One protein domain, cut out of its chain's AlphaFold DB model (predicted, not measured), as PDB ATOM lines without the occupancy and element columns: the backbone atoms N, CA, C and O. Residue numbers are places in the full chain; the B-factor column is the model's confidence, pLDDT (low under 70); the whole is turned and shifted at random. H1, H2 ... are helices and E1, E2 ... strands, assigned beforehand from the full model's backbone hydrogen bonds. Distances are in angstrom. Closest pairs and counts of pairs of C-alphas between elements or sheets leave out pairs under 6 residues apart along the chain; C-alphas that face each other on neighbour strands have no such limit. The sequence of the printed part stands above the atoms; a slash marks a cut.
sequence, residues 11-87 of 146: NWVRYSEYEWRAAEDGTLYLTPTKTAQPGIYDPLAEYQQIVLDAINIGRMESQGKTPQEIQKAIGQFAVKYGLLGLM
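AT A GLANCE: This is residues 11 to 87 of the 146 residues of an uncharacterized protein of Firmicutes bacterium CAG:102 (UniProt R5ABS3). Helix H2 runs through the middle, with H1 folded back beside it on one side, the strand hairpin E2-E3 along its other side, and a second small strand pair, E1-E4, by its last residues, 77 to 81. The printed part has 77 residues, with named elements in the order E1 E2 E3 E4 H1 H2; both sheets are antiparallel and the class is mixed. It is compact, with a radius of gyration of the C-alphas of 13.2 A and spans of 32 by 31 by 18 A.

HOW THE PARTS SIT: E2, residues 18 to 22, and E3, residues 28 to 32, form a hairpin, with N 19 and O 31 within hydrogen-bond range at 2.8 A. E1, residues 12 to 15, is the antiparallel neighbour of E4, residues 38 to 41, with N 14 and O 39 at 2.9 A. The closest C-alphas of E2 and H2, residues 67 to 81, are those of Tyr 18 and Gly 75, 6.7 A apart. H1, residues 47 to 62, touches H2 in a helical hairpin, closest at the C-alphas of Ile 57 and Ala 73, 6.6 A, at a shallow tilt of 7 degrees. Every O i to N i+4 pair is within range in H2, 10 of 12 in H1.

IN THESE COORDINATES: E1 begins at C-alpha 12 (148.336, 160.344, 140.546); H1 is 23.9 A long; H2, 20.6 A long, ends at C-alpha 81 (153.798, 156.323, 144.635).

THE WHOLE: The printed part has no cut, and the five links are tight. Residues 84 to 87 have pLDDT under 70.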
ATOM      1  N   ASN A  11     144.929 163.618 141.268       70.00
ATOM      2  CA  ASN A  11     144.996 162.166 141.090       70.00
ATOM      3  C   ASN A  11     146.316 161.756 140.418       70.00
ATOM      4  O   ASN A  11     146.617 162.213 139.314       70.00
ATOM      5  N   TRP A  12     147.090 160.895 141.076       76.19
ATOM      6  CA  TRP A  12     148.336 160.344 140.546       76.19
ATOM      7  C   TRP A  12     148.131 158.915 140.067       76.19
ATOM      8  O   TRP A  12     147.308 158.172 140.606       76.19
ATOM      9  N   VAL A  13     148.905 158.535 139.051       76.25
ATOM     10  CA  VAL A  13     148.938 157.172 138.519       76.25
ATOM     11  C   VAL A  13     150.187 156.474 139.036       76.25
ATOM     12  O   VAL A  13     151.302 156.975 138.904       76.25
ATOM     13  N   ARG A  14     149.993 155.282 139.588       80.81
ATOM     14  CA  ARG A  14     151.053 154.317 139.893       80.81
ATOM     15  C   ARG A  14     150.752 153.004 139.183       80.81
ATOM     16  O   ARG A  14     149.604 152.749 138.839       80.81
ATOM     17  N   TYR A  15     151.759 152.166 138.986       84.62
ATOM     18  CA  TYR A  15     151.601 150.843 138.385       84.62
ATOM     19  C   TYR A  15     151.890 149.756 139.418       84.62
ATOM     20  O   TYR A  15     152.695 149.962 140.327       84.62
ATOM     21  N   SER A  16     151.228 148.604 139.288       87.88
ATOM     22  CA  SER A  16     151.375 147.485 140.231       87.88
ATOM     23  C   SER A  16     152.802 146.939 140.301       87.88
ATOM     24  O   SER A  16     153.208 146.424 141.341       87.88
ATOM     25  N   GLU A  17     153.556 147.042 139.207       88.88
ATOM     26  CA  GLU A  17     154.872 146.432 139.046       88.88
ATOM     27  C   GLU A  17     155.782 147.297 138.171       88.88
ATOM     28  O   GLU A  17     155.339 147.878 137.177       88.88
ATOM     29  N   TYR A  18     157.069 147.322 138.517       85.88
ATOM     30  CA  TYR A  18     158.124 147.977 137.749       85.88
ATOM     31  C   TYR A  18     159.332 147.057 137.607       85.88
ATOM     32  O   TYR A  18     159.608 146.235 138.481       85.88
ATOM     33  N   GLU A  19     160.083 147.247 136.531       86.12
ATOM     34  CA  GLU A  19     161.335 146.552 136.259       86.12
ATOM     35  C   GLU A  19     162.448 147.538 135.910       86.12
ATOM     36  O   GLU A  19     162.226 148.574 135.276       86.12
ATOM     37  N   TRP A  20     163.664 147.195 136.333       83.94
ATOM     38  CA  TRP A  20     164.866 147.904 135.927       83.94
ATOM     39  C   TRP A  20     165.294 147.434 134.546       83.94
ATOM     40  O   TRP A  20     165.385 146.233 134.290       83.94
ATOM     41  N   ARG A  21     165.600 148.385 133.675       79.25
ATOM     42  CA  ARG A  21     166.167 148.139 132.354       79.25
ATOM     43  C   ARG A  21     167.426 148.970 132.178       79.25
ATOM     44  O   ARG A  21     167.578 150.006 132.815       79.25
ATOM     45  N   ALA A  22     168.318 148.498 131.320       80.88
ATOM     46  CA  ALA A  22     169.480 149.252 130.880       80.88
ATOM     47  C   ALA A  22     169.203 149.829 129.489       80.88
ATOM     48  O   ALA A  22     168.653 149.135 128.629       80.88
ATOM     49  N   ALA A  23     169.550 151.094 129.286       76.62
ATOM     50  CA  ALA A  23     169.655 151.692 127.964       76.62
ATOM     51  C   ALA A  23     170.954 151.233 127.273       76.62
ATOM     52  O   ALA A  23     171.786 150.549 127.874       76.62
ATOM     53  N   GLU A  24     171.116 151.575 125.993       79.88
ATOM     54  CA  GLU A  24     172.278 151.165 125.185       79.88
ATOM     55  C   GLU A  24     173.611 151.692 125.740       79.88
ATOM     56  O   GLU A  24     174.643 151.043 125.599       79.88
ATOM     57  N   ASP A  25     173.576 152.834 126.429       75.94
ATOM     58  CA  ASP A  25     174.709 153.463 127.113       75.94
ATOM     59  C   ASP A  25     175.009 152.855 128.501       75.94
ATOM     60  O   ASP A  25     175.931 153.289 129.190       75.94
ATOM     61  N   GLY A  26     174.237 151.848 128.928       77.62
ATOM     62  CA  GLY A  26     174.339 151.230 130.250       77.62
ATOM     63  C   GLY A  26     173.599 151.979 131.362       77.62
ATOM     64  O   GLY A  26     173.593 151.503 132.501       77.62
ATOM     65  N   THR A  27     172.937 153.101 131.062       78.62
ATOM     66  CA  THR A  27     172.136 153.848 132.037       78.62
ATOM     67  C   THR A  27     170.934 153.016 132.475       78.62
ATOM     68  O   THR A  27     170.141 152.543 131.658       78.62
ATOM     69  N   LEU A  28     170.779 152.833 133.788       77.06
ATOM     70  CA  LEU A  28     169.640 152.117 134.355       77.06
ATOM     71  C   LEU A  28     168.429 153.039 134.494       77.06
ATOM     72  O   LEU A  28     168.522 154.123 135.065       77.06
ATOM     73  N   TYR A  29     167.273 152.566 134.043       77.12
ATOM     74  CA  TYR A  29     165.991 153.240 134.204       77.12
ATOM     75  C   TYR A  29     164.921 152.266 134.696       77.12
ATOM     76  O   TYR A  29     165.017 151.050 134.515       77.12
ATOM     77  N   LEU A  30     163.896 152.810 135.344       80.12
ATOM     78  CA  LEU A  30     162.777 152.054 135.891       80.12
ATOM     79  C   LEU A  30     161.547 152.262 134.999       80.12
ATOM     80  O   LEU A  30     161.211 153.394 134.663       80.12
ATOM     81  N   THR A  31     160.870 151.181 134.614       80.31
ATOM     82  CA  THR A  31     159.676 151.219 133.750       80.31
ATOM     83  C   THR A  31     158.600 150.275 134.279       80.31
ATOM     84  O   THR A  31     158.950 149.252 134.869       80.31
ATOM     85  N   PRO A  32     157.295 150.561 134.091       82.62
ATOM     86  CA  PRO A  32     156.256 149.572 134.350       82.62
ATOM     87  C   PRO A  32     156.506 148.295 133.543       82.62
ATOM     88  O   PRO A  32     156.976 148.358 132.401       82.62
ATOM     89  N   THR A  33     156.175 147.138 134.118       80.69
ATOM     90  CA  THR A  33     156.200 145.874 133.369       80.69
ATOM     91  C   THR A  33     155.064 145.850 132.340       80.69
ATOM     92  O   THR A  33     154.064 146.555 132.473       80.69
ATOM     93  N   LYS A  34     155.173 145.006 131.305       81.44
ATOM     94  CA  LYS A  34     154.131 144.893 130.259       81.44
ATOM     95  C   LYS A  34     152.755 144.486 130.804       81.44
ATOM     96  O   LYS A  34     151.745 144.763 130.168       81.44
ATOM     97  N   THR A  35     152.726 143.793 131.940       84.12
ATOM     98  CA  THR A  35     151.510 143.301 132.604       84.12
ATOM     99  C   THR A  35     151.073 144.180 133.774       84.12
ATOM    100  O   THR A  35     150.067 143.866 134.414       84.12
ATOM    101  N   ALA A  36     151.804 145.262 134.061       82.25
ATOM    102  CA  ALA A  36     151.527 146.129 135.191       82.25
ATOM    103  C   ALA A  36     150.170 146.822 135.034       82.25
ATOM    104  O   ALA A  36     149.849 147.384 133.986       82.25
ATOM    105  N   GLN A  37     149.376 146.804 136.100       77.75
ATOM    106  CA  GLN A  37     148.060 147.426 136.118       77.75
ATOM    107  C   GLN A  37     148.159 148.851 136.670       77.75
ATOM    108  O   GLN A  37     148.795 149.045 137.713       77.75
ATOM    109  N   PRO A  38     147.548 149.851 136.010       82.75
ATOM    110  CA  PRO A  38     147.513 151.209 136.527       82.75
ATOM    111  C   PRO A  38     146.557 151.304 137.722       82.75
ATOM    112  O   PRO A  38     145.478 150.714 137.741       82.75
ATOM    113  N   GLY A  39     146.939 152.099 138.713       78.88
ATOM    114  CA  GLY A  39     146.134 152.458 139.869       78.88
ATOM    115  C   GLY A  39     146.143 153.967 140.060       78.88
ATOM    116  O   GLY A  39     147.200 154.596 140.017       78.88
ATOM    117  N   ILE A  40     144.963 154.541 140.280       78.44
ATOM    118  CA  ILE A  40     144.791 155.970 140.540       78.44
ATOM    119  C   ILE A  40     144.641 156.176 142.044       78.44
ATOM    120  O   ILE A  40     143.910 155.431 142.697       78.44
ATOM    121  N   TYR A  41     145.322 157.176 142.596       78.94
ATOM    122  CA  TYR A  41     145.211 157.518 144.011       78.94
ATOM    123  C   TYR A  41     145.363 159.023 144.250       78.94
ATOM    124  O   TYR A  41     145.873 159.745 143.393       78.94
ATOM    125  N   ASP A  42     144.915 159.490 145.417       80.06
ATOM    126  CA  ASP A  42     145.132 160.867 145.859       80.06
ATOM    127  C   ASP A  42     146.461 160.968 146.638       80.06
ATOM    128  O   ASP A  42     146.555 160.472 147.763       80.06
ATOM    129  N   PRO A  43     147.502 161.609 146.087       75.56
ATOM    130  CA  PRO A  43     148.778 161.813 146.762       75.56
ATOM    131  C   PRO A  43     148.663 162.780 147.941       75.56
ATOM    132  O   PRO A  43     149.487 162.719 148.850       75.56
ATOM    133  N   LEU A  44     147.651 163.657 147.964       79.06
ATOM    134  CA  LEU A  44     147.427 164.582 149.071       79.06
ATOM    135  C   LEU A  44     146.883 163.862 150.309       79.06
ATOM    136  O   LEU A  44     146.973 164.408 151.406       79.06
ATOM    137  N   ALA A  45     146.402 162.625 150.172       84.19
ATOM    138  CA  ALA A  45     146.090 161.778 151.317       84.19
ATOM    139  C   ALA A  45     147.357 161.319 152.069       84.19
ATOM    140  O   ALA A  45     147.297 161.072 153.272       84.19
ATOM    141  N   GLU A  46     148.511 161.237 151.391       83.06
ATOM    142  CA  GLU A  46     149.754 160.661 151.934       83.06
ATOM    143  C   GLU A  46     150.996 161.560 151.740       83.06
ATOM    144  O   GLU A  46     152.130 161.103 151.901       83.06
ATOM    145  N   TYR A  47     150.820 162.848 151.420       80.69
ATOM    146  CA  TYR A  47     151.905 163.750 150.990       80.69
ATOM    147  C   TYR A  47     153.097 163.816 151.956       80.69
ATOM    148  O   TYR A  47     154.245 163.856 151.518       80.69
ATOM    149  N   GLN A  48     152.846 163.792 153.268       82.94
ATOM    150  CA  GLN A  48     153.910 163.798 154.277       82.94
ATOM    151  C   GLN A  48     154.777 162.541 154.170       82.94
ATOM    152  O   GLN A  48     156.003 162.632 154.212       82.94
ATOM    153  N   GLN A  49     154.150 161.377 153.987       89.69
ATOM    154  CA  GLN A  49     154.861 160.111 153.883       89.69
ATOM    155  C   GLN A  49     155.631 160.008 152.565       89.69
ATOM    156  O   GLN A  49     156.764 159.541 152.579       89.69
ATOM    157  N   ILE A  50     155.067 160.508 151.459       85.25
ATOM    158  CA  ILE A  50     155.759 160.565 150.160       85.25
ATOM    159  C   ILE A  50     157.083 161.329 150.297       85.25
ATOM    160  O   ILE A  50     158.134 160.840 149.881       85.25
ATOM    161  N   VAL A  51     157.046 162.513 150.920       81.75
ATOM    162  CA  VAL A  51     158.241 163.347 151.126       81.75
ATOM    163  C   VAL A  51     159.248 162.658 152.050       81.75
ATOM    164  O   VAL A  51     160.441 162.640 151.750       81.75
ATOM    165  N   LEU A  52     158.787 162.064 153.155       85.88
ATOM    166  CA  LEU A  52     159.664 161.353 154.091       85.88
ATOM    167  C   LEU A  52     160.333 160.131 153.450       85.88
ATOM    168  O   LEU A  52     161.537 159.944 153.627       85.88
ATOM    169  N   ASP A  53     159.590 159.327 152.688       87.00
ATOM    170  CA  ASP A  53     160.115 158.140 152.007       87.00
ATOM    171  C   ASP A  53     161.182 158.538 150.971       87.00
ATOM    172  O   ASP A  53     162.253 157.929 150.933       87.00
ATOM    173  N   ALA A  54     160.961 159.618 150.214       81.94
ATOM    174  CA  ALA A  54     161.943 160.141 149.261       81.94
ATOM    175  C   ALA A  54     163.234 160.631 149.949       81.94
ATOM    176  O   ALA A  54     164.339 160.290 149.523       81.94
ATOM    177  N   ILE A  55     163.114 161.388 151.049       80.38
ATOM    178  CA  ILE A  55     164.274 161.855 151.831       80.38
ATOM    179  C   ILE A  55     165.047 160.669 152.412       80.38
ATOM    180  O   ILE A  55     166.278 160.665 152.394       80.38
ATOM    181  N   ASN A  56     164.343 159.663 152.932       83.75
ATOM    182  CA  ASN A  56     164.978 158.481 153.502       83.75
ATOM    183  C   ASN A  56     165.788 157.720 152.452       83.75
ATOM    184  O   ASN A  56     166.916 157.347 152.758       83.75
ATOM    185  N   ILE A  57     165.272 157.571 151.226       83.56
ATOM    186  CA  ILE A  57     166.015 156.980 150.102       83.56
ATOM    187  C   ILE A  57     167.267 157.802 149.791       83.56
ATOM    188  O   ILE A  57     168.356 157.237 149.741       83.56
ATOM    189  N   GLY A  58     167.152 159.129 149.674       77.88
ATOM    190  CA  GLY A  58     168.315 159.991 149.432       77.88
ATOM    191  C   GLY A  58     169.395 159.855 150.514       77.88
ATOM    192  O   GLY A  58     170.586 159.837 150.222       77.88
ATOM    193  N   ARG A  59     168.993 159.674 151.778       81.94
ATOM    194  CA  ARG A  59     169.922 159.484 152.904       81.94
ATOM    195  C   ARG A  59     170.605 158.116 152.925       81.94
ATOM    196  O   ARG A  59     171.600 157.979 153.638       81.94
ATOM    197  N   MET A  60     170.108 157.117 152.192       81.50
ATOM    198  CA  MET A  60     170.684 155.766 152.192       81.50
ATOM    199  C   MET A  60     172.139 155.760 151.706       81.50
ATOM    200  O   MET A  60     172.954 155.027 152.266       81.50
ATOM    201  N   GLU A  61     172.500 156.620 150.749       74.75
ATOM    202  CA  GLU A  61     173.893 156.778 150.301       74.75
ATOM    203  C   GLU A  61     174.811 157.194 151.455       74.75
ATOM    204  O   GLU A  61     175.837 156.568 151.714       74.75
ATOM    205  N   SER A  62     174.394 158.205 152.223       77.38
ATOM    206  CA  SER A  62     175.144 158.702 153.386       77.38
ATOM    207  C   SER A  62     175.214 157.688 154.534       77.38
ATOM    208  O   SER A  62     176.047 157.818 155.427       77.38
ATOM    209  N   GLN A  63     174.343 156.677 154.530       86.81
ATOM    210  CA  GLN A  63     174.334 155.575 155.492       86.81
ATOM    211  C   GLN A  63     175.201 154.386 155.048       86.81
ATOM    212  O   GLN A  63     175.223 153.365 155.735       86.81
ATOM    213  N   GLY A  64     175.897 154.490 153.910       85.00
ATOM    214  CA  GLY A  64     176.729 153.411 153.376       85.00
ATOM    215  C   GLY A  64     175.922 152.230 152.834       85.00
ATOM    216  O   GLY A  64     176.420 151.105 152.826       85.00
ATOM    217  N   LYS A  65     174.667 152.455 152.421       87.19
ATOM    218  CA  LYS A  65     173.859 151.423 151.764       87.19
ATOM    219  C   LYS A  65     174.412 151.090 150.387       87.19
ATOM    220  O   LYS A  65     174.922 151.954 149.679       87.19
ATOM    221  N   THR A  66     174.292 149.822 150.006       90.06
ATOM    222  CA  THR A  66     174.743 149.355 148.693       90.06
ATOM    223  C   THR A  66     173.856 149.916 147.575       90.06
ATOM    224  O   THR A  66     172.659 150.135 147.795       90.06
ATOM    225  N   PRO A  67     174.388 150.088 146.349       85.50
ATOM    226  CA  PRO A  67     173.584 150.502 145.202       85.50
ATOM    227  C   PRO A  67     172.350 149.616 144.982       85.50
ATOM    228  O   PRO A  67     171.279 150.127 144.677       85.50
ATOM    229  N   GLN A  68     172.456 148.305 145.216       89.12
ATOM    230  CA  GLN A  68     171.345 147.359 145.084       89.12
ATOM    231  C   GLN A  68     170.246 147.588 146.133       89.12
ATOM    232  O   GLN A  68     169.060 147.461 145.824       89.12
ATOM    233  N   GLU A  69     170.608 147.938 147.373       90.38
ATOM    234  CA  GLU A  69     169.630 148.300 148.408       90.38
ATOM    235  C   GLU A  69     168.891 149.593 148.048       90.38
ATOM    236  O   GLU A  69     167.670 149.660 148.196       90.38
ATOM    237  N   ILE A  70     169.614 150.595 147.543       85.88
ATOM    238  CA  ILE A  70     169.043 151.879 147.111       85.88
ATOM    239  C   ILE A  70     168.118 151.663 145.908       85.88
ATOM    240  O   ILE A  70     166.966 152.092 145.920       85.88
ATOM    241  N   GLN A  71     168.576 150.908 144.910       86.31
ATOM    242  CA  GLN A  71     167.809 150.539 143.721       86.31
ATOM    243  C   GLN A  71     166.511 149.799 144.089       86.31
ATOM    244  O   GLN A  71     165.441 150.073 143.537       86.31
ATOM    245  N   LYS A  72     166.567 148.893 145.070       91.31
ATOM    246  CA  LYS A  72     165.376 148.220 145.600       91.31
ATOM    247  C   LYS A  72     164.408 149.206 146.262       91.31
ATOM    248  O   LYS A  72     163.205 149.112 146.020       91.31
ATOM    249  N   ALA A  73     164.913 150.140 147.066       89.44
ATOM    250  CA  ALA A  73     164.087 151.142 147.735       89.44
ATOM    251  C   ALA A  73     163.402 152.090 146.733       89.44
ATOM    252  O   ALA A  73     162.213 152.368 146.873       89.44
ATOM    253  N   ILE A  74     164.106 152.498 145.670       86.75
ATOM    254  CA  ILE A  74     163.534 153.278 144.559       86.75
ATOM    255  C   ILE A  74     162.420 152.491 143.853       86.75
ATOM    256  O   ILE A  74     161.345 153.032 143.601       86.75
ATOM    257  N   GLY A  75     162.626 151.197 143.581       88.38
ATOM    258  CA  GLY A  75     161.588 150.346 142.990       88.38
ATOM    259  C   GLY A  75     160.331 150.249 143.863       88.38
ATOM    260  O   GLY A  75     159.212 150.386 143.372       88.38
ATOM    261  N   GLN A  76     160.506 150.078 145.177       93.31
ATOM    262  CA  GLN A  76     159.396 150.054 146.137       93.31
ATOM    263  C   GLN A  76     158.670 151.401 146.215       93.31
ATOM    264  O   GLN A  76     157.439 151.430 146.281       93.31
ATOM    265  N   PHE A  77     159.416 152.505 146.161       90.75
ATOM    266  CA  PHE A  77     158.852 153.847 146.079       90.75
ATOM    267  C   PHE A  77     157.982 154.003 144.828       90.75
ATOM    268  O   PHE A  77     156.845 154.452 144.939       90.75
ATOM    269  N   ALA A  78     158.455 153.558 143.662       86.06
ATOM    270  CA  ALA A  78     157.705 153.654 142.412       86.06
ATOM    271  C   ALA A  78     156.418 152.813 142.409       86.06
ATOM    272  O   ALA A  78     155.385 153.270 141.919       86.06
ATOM    273  N   VAL A  79     156.436 151.609 142.996       90.62
ATOM    274  CA  VAL A  79     155.217 150.796 143.185       90.62
ATOM    275  C   VAL A  79     154.220 151.519 144.092       90.62
ATOM    276  O   VAL A  79     153.021 151.543 143.816       90.62
ATOM    277  N   LYS A  80     154.706 152.140 145.171       91.19
ATOM    278  CA  LYS A  80     153.853 152.800 146.163       91.19
ATOM    279  C   LYS A  80     153.299 154.138 145.665       91.19
ATOM    280  O   LYS A  80     152.134 154.431 145.925       91.19
ATOM    281  N   TYR A  81     154.092 154.917 144.935       86.50
ATOM    282  CA  TYR A  81     153.798 156.323 144.635       86.50
ATOM    283  C   TYR A  81     153.866 156.704 143.150       86.50
ATOM    284  O   TYR A  81     153.561 157.836 142.790       86.50
ATOM    285  N   GLY A  82     154.225 155.770 142.274       82.69
ATOM    286  CA  GLY A  82     154.456 156.048 140.860       82.69
ATOM    287  C   GLY A  82     155.886 156.508 140.570       82.69
ATOM    288  O   GLY A  82     156.652 156.831 141.476       82.69
ATOM    289  N   LEU A  83     156.247 156.538 139.284       70.19
ATOM    290  CA  LEU A  83     157.575 156.983 138.849       70.19
ATOM    291  C   LEU A  83     157.835 158.464 139.064       70.19
ATOM    292  O   LEU A  83     158.992 158.822 138.952       70.19
ATOM    293  N   LEU A  84     156.808 159.272 139.356       62.16
ATOM    294  CA  LEU A  84     156.862 160.658 139.827       62.16
ATOM    295  C   LEU A  84     155.425 161.180 139.951       62.16
ATOM    296  O   LEU A  84     154.640 161.082 139.012       62.16
ATOM    297  N   GLY A  85     155.116 161.864 141.047       48.44
ATOM    298  CA  GLY A  85     154.120 162.933 141.022       48.44
ATOM    299  C   GLY A  85     154.691 164.326 141.268       48.44
ATOM    300  O   GLY A  85     153.965 165.286 141.502       48.44
ATOM    301  N   LEU A  86     156.008 164.468 141.122       38.50
ATOM    302  CA  LEU A  86     156.647 165.771 140.912       38.50
ATOM    303  C   LEU A  86     156.534 166.241 139.449       38.50
ATOM    304  O   LEU A  86     157.173 167.212 139.067       38.50
ATOM    305  N   MET A  87     155.687 165.610 138.631       40.56
ATOM    306  CA  MET A  87     155.149 166.240 137.426       40.56
ATOM    307  C   MET A  87     153.944 167.094 137.827       40.56
ATOM    308  O   MET A  87     152.796 166.740 137.577       40.56
TER     309      MET A  87